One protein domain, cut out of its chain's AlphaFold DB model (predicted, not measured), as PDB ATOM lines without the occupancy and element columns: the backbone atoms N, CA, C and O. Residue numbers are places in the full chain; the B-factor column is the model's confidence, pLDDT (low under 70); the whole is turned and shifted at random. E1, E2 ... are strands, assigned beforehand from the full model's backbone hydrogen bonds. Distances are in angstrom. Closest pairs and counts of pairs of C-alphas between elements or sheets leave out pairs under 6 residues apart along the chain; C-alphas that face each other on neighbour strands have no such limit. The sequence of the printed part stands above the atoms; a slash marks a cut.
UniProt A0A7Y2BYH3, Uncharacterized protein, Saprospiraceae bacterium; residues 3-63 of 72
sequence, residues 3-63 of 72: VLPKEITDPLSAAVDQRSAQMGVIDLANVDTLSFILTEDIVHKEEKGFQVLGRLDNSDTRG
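Overview. This is residues 3 to 63 of the 72 residues of an uncharacterized protein of Saprospiraceae bacterium (UniProt A0A7Y2BYH3). The domain is one antiparallel sheet of five strands, so strongly twisted that its two edges, E2 and E5, run in very different directions; it does not close into a barrel. Its long strand E4 bends sharply partway and takes part in two hairpins, one with E3, whose loop of residues 27 to 35 forms one end of the longest axis, and one with E5; a tail of residues 56 to 63 ends at the other end of that axis. The printed part has 61 residues with no named helix and five named strands, E1 to E5 along the chain, in the sheet order E2 E1 E3 E4 E5; the class is all strand. The whole is compact, with a radius of gyration of the C-alphas of 11.9 A and spans of 37 by 27 by 19 A.

Arrangement. E1, residues 3 to 7, forms a hairpin with E2, residues 10 to 14, an edge strand; N 7 and O 13 are within hydrogen-bond range at 3.1 A. On E1's other side is E3, residues 20 to 26, antiparallel at 137 degrees, with N 4 and O 24 at 2.8 A. The pairing is staggered: E1 pairs with E3 over residues 3 to 6 and with E2 over residues 6 to 7. E3 forms a hairpin with E4, residues 36 to 46, where N 25 and O 37 are 2.8 A apart and N 21 and O 43 are 2.9 A apart. E4 bends by 100 degrees at residue 40. E4 forms a further hairpin with E5, residues 49 to 55, the other edge strand; N 44 and O 51 are 2.9 A apart, and the C-alphas of 43 and 52, which face each other, are 4.5 A apart. E3, E4 and E5 make a meander, each strand the antiparallel neighbour of the one before. E2 and E5 are apart, and E1 and E5 are only just apart, at 8.3 A between closest C-alphas.

Along the chain. E1 begins at C-alpha 3, (19.931, 0.446, 46.217), and is 13.1 A long; E2 is 8.4 A and E3 18.6 A. E4, the longest strand with 11 residues, begins at C-alpha 36, (29.268, 2.829, 45.564), and spans 21.0 A. E5 is 17.6 A long and ends at C-alpha 55, (16.632, 14.105, 38.877).

Size, cuts and confidence. The two C-alphas farthest apart, those of Asp 32 and Gly 63, are 36.7 A apart. The sheet's strand lines turn by 164 degrees from edge to edge, and its C-alphas lie up to 7.2 A off the best plane. The printed part has no cut. The links are tight except the short one from E3 to E4, and no link is long. The mean pLDDT of the printed part is 89.2; residues 58 to 63 are under 70.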
ATOM      1  N   VAL A   3      20.230  -0.990  46.134       93.25
ATOM      2  CA  VAL A   3      19.931   0.446  46.217       93.25
ATOM      3  C   VAL A   3      19.862   0.869  47.679       93.25
ATOM      4  O   VAL A   3      19.280   0.172  48.509       93.25
ATOM      5  N   LEU A   4      20.509   1.988  47.986       94.12
ATOM      6  CA  LEU A   4      20.629   2.591  49.304       94.12
ATOM      7  C   LEU A   4      20.079   4.025  49.224       94.12
ATOM      8  O   LEU A   4      20.793   4.914  48.763       94.12
ATOM      9  N   PRO A   5      18.828   4.258  49.646       94.12
ATOM     10  CA  PRO A   5      18.255   5.598  49.717       94.12
ATOM     11  C   PRO A   5      19.037   6.472  50.707       94.12
ATOM     12  O   PRO A   5      19.240   6.078  51.862       94.12
ATOM     13  N   LYS A   6      19.481   7.646  50.257       94.38
ATOM     14  CA  LYS A   6      20.222   8.633  51.055       94.38
ATOM     15  C   LYS A   6      19.412   9.905  51.252       94.38
ATOM     16  O   LYS A   6      18.641  10.287  50.373       94.38
ATOM     17  N   GLU A   7      19.573  10.550  52.403       92.00
ATOM     18  CA  GLU A   7      18.958  11.860  52.637       92.00
ATOM     19  C   GLU A   7      19.517  12.879  51.633       92.00
ATOM     20  O   GLU A   7      20.729  12.976  51.442       92.00
ATOM     21  N   ILE A   8      18.631  13.644  50.991       89.25
ATOM     22  CA  ILE A   8      19.001  14.586  49.918       89.25
ATOM     23  C   ILE A   8      19.946  15.679  50.439       89.25
ATOM     24  O   ILE A   8      20.854  16.115  49.735       89.25
ATOM     25  N   THR A   9      19.752  16.120  51.682       87.69
ATOM     26  CA  THR A   9      20.553  17.182  52.310       87.69
ATOM     27  C   THR A   9      21.716  16.658  53.152       87.69
ATOM     28  O   THR A   9      22.517  17.454  53.636       87.69
ATOM     29  N   ASP A  10      21.805  15.343  53.359       89.69
ATOM     30  CA  ASP A  10      22.895  14.697  54.092       89.69
ATOM     31  C   ASP A  10      23.178  13.300  53.503       89.69
ATOM     32  O   ASP A  10      22.606  12.301  53.949       89.69
ATOM     33  N   PRO A  11      24.089  13.187  52.522       86.81
ATOM     34  CA  PRO A  11      24.337  11.934  51.810       86.81
ATOM     35  C   PRO A  11      24.946  10.826  52.687       86.81
ATOM     36  O   PRO A  11      25.006   9.659  52.277       86.81
ATOM     37  N   LEU A  12      25.413  11.153  53.897       91.69
ATOM     38  CA  LEU A  12      25.921  10.161  54.844       91.69
ATOM     39  C   LEU A  12      24.775   9.462  55.584       91.69
ATOM     40  O   LEU A  12      24.876   8.260  55.862       91.69
ATOM     41  N   SER A  13      23.658  10.155  55.792       93.19
ATOM     42  CA  SER A  13      22.472   9.633  56.466       93.19
ATOM     43  C   SER A  13      21.606   8.764  55.548       93.19
ATOM     44  O   SER A  13      21.456   9.008  54.349       93.19
ATOM     45  N   ALA A  14      21.048   7.690  56.111       92.81
ATOM     46  CA  ALA A  14      20.039   6.888  55.425       92.81
ATOM     47  C   ALA A  14      18.713   7.650  55.391       92.81
ATOM     48  O   ALA A  14      18.362   8.288  56.382       92.81
ATOM     49  N   ALA A  15      17.982   7.546  54.280       91.56
ATOM     50  CA  ALA A  15      16.687   8.200  54.181       91.56
ATOM     51  C   ALA A  15      15.657   7.581  55.136       91.56
ATOM     52  O   ALA A  15      15.592   6.355  55.277       91.56
ATOM     53  N   VAL A  16      14.826   8.419  55.754       86.06
ATOM     54  CA  VAL A  16      13.650   7.959  56.507       86.06
ATOM     55  C   VAL A  16      12.657   7.287  55.552       86.06
ATOM     56  O   VAL A  16      12.423   7.768  54.441       86.06
ATOM     57  N   ASP A  17      12.052   6.176  55.984       80.88
ATOM     58  CA  ASP A  17      11.050   5.464  55.185       80.88
ATOM     59  C   ASP A  17       9.906   6.399  54.743       80.88
ATOM     60  O   ASP A  17       9.495   7.312  55.462       80.88
ATOM     61  N   GLN A  18       9.398   6.152  53.533       78.81
ATOM     62  CA  GLN A  18       8.361   6.939  52.851       78.81
ATOM     63  C   GLN A  18       8.717   8.400  52.517       78.81
ATOM     64  O   GLN A  18       7.837   9.174  52.136       78.81
ATOM     65  N   ARG A  19       9.990   8.803  52.587       85.00
ATOM     66  CA  ARG A  19      10.449  10.086  52.030       85.00
ATOM     67  C   ARG A  19      11.096   9.916  50.661       85.00
ATOM     68  O   ARG A  19      11.606   8.847  50.325       85.00
ATOM     69  N   SER A  20      11.075  10.994  49.878       91.56
ATOM     70  CA  SER A  20      11.938  11.122  48.704       91.56
ATOM     71  C   SER A  20      13.396  11.148  49.148       91.56
ATOM     72  O   SER A  20      13.747  11.828  50.111       91.56
ATOM     73  N   ALA A  21      14.232  10.408  48.440       93.50
ATOM     74  CA  ALA A  21      15.626  10.186  48.780       93.50
ATOM     75  C   ALA A  21      16.495  10.270  47.529       93.50
ATOM     76  O   ALA A  21      16.020  10.016  46.427       93.50
ATOM     77  N   GLN A  22      17.780  10.558  47.688       94.38
ATOM     78  CA  GLN A  22      18.740  10.410  46.604       94.38
ATOM     79  C   GLN A  22      19.119   8.931  46.445       94.38
ATOM     80  O   GLN A  22      19.305   8.208  47.431       94.38
ATOM     81  N   MET A  23      19.229   8.451  45.209       95.94
ATOM     82  CA  MET A  23      19.575   7.060  44.937       95.94
ATOM     83  C   MET A  23      21.083   6.830  45.065       95.94
ATOM     84  O   MET A  23      21.874   7.236  44.213       95.94
ATOM     85  N   GLY A  24      21.473   6.081  46.094       96.44
ATOM     86  CA  GLY A  24      22.754   5.388  46.139       96.44
ATOM     87  C   GLY A  24      22.643   3.988  45.538       96.44
ATOM     88  O   GLY A  24      21.697   3.257  45.828       96.44
ATOM     89  N   VAL A  25      23.626   3.572  44.749       96.50
ATOM     90  CA  VAL A  25      23.748   2.209  44.220       96.50
ATOM     91  C   VAL A  25      25.062   1.622  44.699       96.50
ATOM     92  O   VAL A  25      26.111   2.239  44.536       96.50
ATOM     93  N   ILE A  26      25.006   0.424  45.279       96.44
ATOM     94  CA  ILE A  26      26.193  -0.373  45.579       96.44
ATOM     95  C   ILE A  26      26.216  -1.631  44.715       96.44
ATOM     96  O   ILE A  26      25.279  -2.443  44.723       96.44
ATOM     97  N   ASP A  27      27.298  -1.811  43.968       96.88
ATOM     98  CA  ASP A  27      27.625  -3.099  43.383       96.88
ATOM     99  C   ASP A  27      28.269  -3.992  44.452       96.88
ATOM    100  O   ASP A  27      29.246  -3.627  45.096       96.88
ATOM    101  N   LEU A  28      27.685  -5.172  44.656       96.19
ATOM    102  CA  LEU A  28      28.108  -6.114  45.694       96.19
ATOM    103  C   LEU A  28      29.251  -7.022  45.225       96.19
ATOM    104  O   LEU A  28      29.877  -7.668  46.058       96.19
ATOM    105  N   ALA A  29      29.489  -7.105  43.913       96.75
ATOM    106  CA  ALA A  29      30.561  -7.915  43.336       96.75
ATOM    107  C   ALA A  29      31.835  -7.098  43.065       96.75
ATOM    108  O   ALA A  29      32.917  -7.667  42.950       96.75
ATOM    109  N   ASN A  30      31.720  -5.772  42.981       96.50
ATOM    110  CA  ASN A  30      32.844  -4.877  42.758       96.50
ATOM    111  C   ASN A  30      33.562  -4.567  44.080       96.50
ATOM    112  O   ASN A  30      33.246  -3.587  44.746       96.50
ATOM    113  N   VAL A  31      34.495  -5.426  44.483       94.12
ATOM    114  CA  VAL A  31      35.228  -5.284  45.754       94.12
ATOM    115  C   VAL A  31      36.477  -4.410  45.608       94.12
ATOM    116  O   VAL A  31      36.834  -3.688  46.534       94.12
ATOM    117  N   ASP A  32      37.115  -4.445  44.437       96.31
ATOM    118  CA  ASP A  32      38.458  -3.888  44.238       96.31
ATOM    119  C   ASP A  32      38.467  -2.444  43.712       96.31
ATOM    120  O   ASP A  32      39.532  -1.847  43.548       96.31
ATOM    121  N   THR A  33      37.298  -1.865  43.419       94.75
ATOM    122  CA  THR A  33      37.191  -0.496  42.886       94.75
ATOM    123  C   THR A  33      36.049   0.296  43.546       94.75
ATOM    124  O   THR A  33      35.661   0.028  44.682       94.75
ATOM    125  N   LEU A  34      35.521   1.320  42.862       92.69
ATOM    126  CA  LEU A  34      34.420   2.145  43.349       92.69
ATOM    127  C   LEU A  34      33.097   1.366  43.289       92.69
ATOM    128  O   LEU A  34      32.403   1.350  42.274       92.69
ATOM    129  N   SER A  35      32.757   0.723  44.403       95.88
ATOM    130  CA  SER A  35      31.548  -0.091  44.536       95.88
ATOM    131  C   SER A  35      30.274   0.732  44.717       95.88
ATOM    132  O   SER A  35      29.193   0.255  44.380       95.88
ATOM    133  N   PHE A  36      30.391   1.957  45.235       96.00
ATOM    134  CA  PHE A  36      29.268   2.829  45.564       96.00
ATOM    135  C   PHE A  36      29.230   4.078  44.684       96.00
ATOM    136  O   PHE A  36      30.225   4.790  44.557       96.00
ATOM    137  N   ILE A  37      28.050   4.368  44.139       96.19
ATOM    138  CA  ILE A  37      27.761   5.571  43.358       96.19
ATOM    139  C   ILE A  37      26.510   6.225  43.941       96.19
ATOM    140  O   ILE A  37      25.465   5.584  44.053       96.19
ATOM    141  N   LEU A  38      26.609   7.505  44.293       96.19
ATOM    142  CA  LEU A  38      25.457   8.336  44.620       96.19
ATOM    143  C   LEU A  38      25.027   9.070  43.352       96.19
ATOM    144  O   LEU A  38      25.758   9.912  42.838       96.19
ATOM    145  N   THR A  39      23.880   8.684  42.813       95.00
ATOM    146  CA  THR A  39      23.318   9.286  41.601       95.00
ATOM    147  C   THR A  39      22.584  10.578  41.939       95.00
ATOM    148  O   THR A  39      22.248  10.836  43.090       95.00
ATOM    149  N   GLU A  40      22.271  11.378  40.929       93.81
ATOM    150  CA  GLU A  40      21.373  12.527  41.073       93.81
ATOM    151  C   GLU A  40      19.900  12.129  40.905       93.81
ATOM    152  O   GLU A  40      19.057  12.999  40.755       93.81
ATOM    153  N   ASP A  41      19.554  10.840  40.916       94.31
ATOM    154  CA  ASP A  41      18.158  10.417  40.799       94.31
ATOM    155  C   ASP A  41      17.453  10.515  42.166       94.31
ATOM    156  O   ASP A  41      17.944  10.012  43.183       94.31
ATOM    157  N   ILE A  42      16.281  11.154  42.185       94.06
ATOM    158  CA  ILE A  42      15.372  11.191  43.332       94.06
ATOM    159  C   ILE A  42      14.466   9.969  43.251       94.06
ATOM    160  O   ILE A  42      13.823   9.715  42.229       94.06
ATOM    161  N   VAL A  43      14.380   9.226  44.345       94.69
ATOM    162  CA  VAL A  43      13.606   7.996  44.439       94.69
ATOM    163  C   VAL A  43      12.670   7.983  45.631       94.69
ATOM    164  O   VAL A  43      12.965   8.544  46.685       94.69
ATOM    165  N   HIS A  44      11.553   7.283  45.469       92.88
ATOM    166  CA  HIS A  44      10.687   6.862  46.559       92.88
ATOM    167  C   HIS A  44      10.845   5.355  46.763       92.88
ATOM    168  O   HIS A  44      10.820   4.590  45.797       92.88
ATOM    169  N   LYS A  45      11.053   4.917  48.007       89.12
ATOM    170  CA  LYS A  45      11.175   3.492  48.334       89.12
ATOM    171  C   LYS A  45       9.790   2.855  48.387       89.12
ATOM    172  O   LYS A  45       8.914   3.351  49.081       89.12
ATOM    173  N   GLU A  46       9.652   1.713  47.729       89.50
ATOM    174  CA  GLU A  46       8.435   0.902  47.700       89.50
ATOM    175  C   GLU A  46       8.675  -0.435  48.415       89.50
ATOM    176  O   GLU A  46       9.822  -0.834  48.645       89.50
ATOM    177  N   GLU A  47       7.612  -1.186  48.721       87.19
ATOM    178  CA  GLU A  47       7.746  -2.528  49.320       87.19
ATOM    179  C   GLU A  47       8.636  -3.460  48.485       87.19
ATOM    180  O   GLU A  47       9.371  -4.294  49.019       87.19
ATOM    181  N   LYS A  48       8.578  -3.318  47.155       88.19
ATOM    182  CA  LYS A  48       9.336  -4.126  46.194       88.19
ATOM    183  C   LYS A  48      10.132  -3.250  45.235       88.19
ATOM    184  O   LYS A  48       9.941  -3.301  44.025       88.19
ATOM    185  N   GLY A  49      11.059  -2.476  45.791       90.44
ATOM    186  CA  GLY A  49      12.031  -1.705  45.023       90.44
ATOM    187  C   GLY A  49      11.902  -0.213  45.280       90.44
ATOM    188  O   GLY A  49      11.873   0.225  46.428       90.44
ATOM    189  N   PHE A  50      11.895   0.568  44.207       92.56
ATOM    190  CA  PHE A  50      11.823   2.021  44.266       92.56
ATOM    191  C   PHE A  50      11.197   2.567  42.981       92.56
ATOM    192  O   PHE A  50      11.334   1.975  41.909       92.56
ATOM    193  N   GLN A  51      10.556   3.721  43.098       94.19
ATOM    194  CA  GLN A  51      10.118   4.533  41.974       94.19
ATOM    195  C   GLN A  51      11.107   5.682  41.776       94.19
ATOM    196  O   GLN A  51      11.463   6.359  42.737       94.19
ATOM    197  N   VAL A  52      11.539   5.916  40.536       94.69
ATOM    198  CA  VAL A  52      12.302   7.121  40.178       94.69
ATOM    199  C   VAL A  52      11.316   8.265  39.962       94.69
ATOM    200  O   VAL A  52      10.413   8.152  39.136       94.69
ATOM    201  N   LEU A  53      11.477   9.342  40.726       92.94
ATOM    202  CA  LEU A  53      10.607  10.523  40.705       92.94
ATOM    203  C   LEU A  53      11.132  11.608  39.759       92.94
ATOM    204  O   LEU A  53      10.360  12.418  39.259       92.94
ATOM    205  N   GLY A  54      12.443  11.626  39.519       91.94
ATOM    206  CA  GLY A  54      13.108  12.632  38.700       91.94
ATOM    207  C   GLY A  54      14.595  12.713  39.016       91.94
ATOM    208  O   GLY A  54      15.137  11.841  39.697       91.94
ATOM    209  N   ARG A  55      15.247  13.772  38.533       91.31
ATOM    210  CA  ARG A  55      16.632  14.105  38.877       91.31
ATOM    211  C   ARG A  55      16.684  15.334  39.766       91.31
ATOM    212  O   ARG A  55      15.858  16.223  39.608       91.31
ATOM    213  N   LEU A  56      17.665  15.357  40.657       86.88
ATOM    214  CA  LEU A  56      17.960  16.461  41.548       86.88
ATOM    215  C   LEU A  56      18.347  17.694  40.725       86.88
ATOM    216  O   LEU A  56      19.346  17.687  40.007       86.88
ATOM    217  N   ASP A  57      17.552  18.749  40.850       80.00
ATOM    218  CA  ASP A  57      17.860  20.086  40.347       80.00
ATOM    219  C   ASP A  57      18.601  20.898  41.441       80.00
ATOM    220  O   ASP A  57      18.449  20.691  42.649       80.00
ATOM    221  N   ASN A  58      19.390  21.891  41.028       68.12
ATOM    222  CA  ASN A  58      19.887  22.979  41.877       68.12
ATOM    223  C   ASN A  58      18.788  23.755  42.649       68.12
ATOM    224  O   ASN A  58      19.112  24.521  43.568       68.12
ATOM    225  N   SER A  59      17.509  23.645  42.272       62.91
ATOM    226  CA  SER A  59      16.370  24.151  43.054       62.91
ATOM    227  C   SER A  59      16.028  23.263  44.252       62.91
ATOM    228  O   SER A  59      15.720  23.781  45.330       62.91
ATOM    229  N   ASP A  60      16.151  21.942  44.103       64.12
ATOM    230  CA  ASP A  60      15.773  20.960  45.127       64.12
ATOM    231  C   ASP A  60      16.749  20.983  46.307       64.12
ATOM    232  O   ASP A  60      16.349  20.900  47.469       64.12
ATOM    233  N   THR A  61      18.034  21.227  46.030       60.75
ATOM    234  CA  THR A  61      19.082  21.427  47.052       60.75
ATOM    235  C   THR A  61      18.830  22.631  47.961       60.75
ATOM    236  O   THR A  61      19.413  22.719  49.041       60.75
ATOM    237  N   ARG A  62      17.947  23.555  47.563       61.72
ATOM    238  CA  ARG A  62      17.554  24.732  48.356       61.72
ATOM    239  C   ARG A  62      16.169  24.608  48.996       61.72
ATOM    240  O   ARG A  62      15.703  25.570  49.600       61.72
ATOM    241  N   GLY A  63      15.522  23.444  48.897       54.94
ATOM    242  CA  GLY A  63      14.196  23.203  49.475       54.94
ATOM    243  C   GLY A  63      13.049  23.877  48.715       54.94
ATOM    244  O   GLY A  63      11.948  23.995  49.250       54.94
TER     245      GLY A  63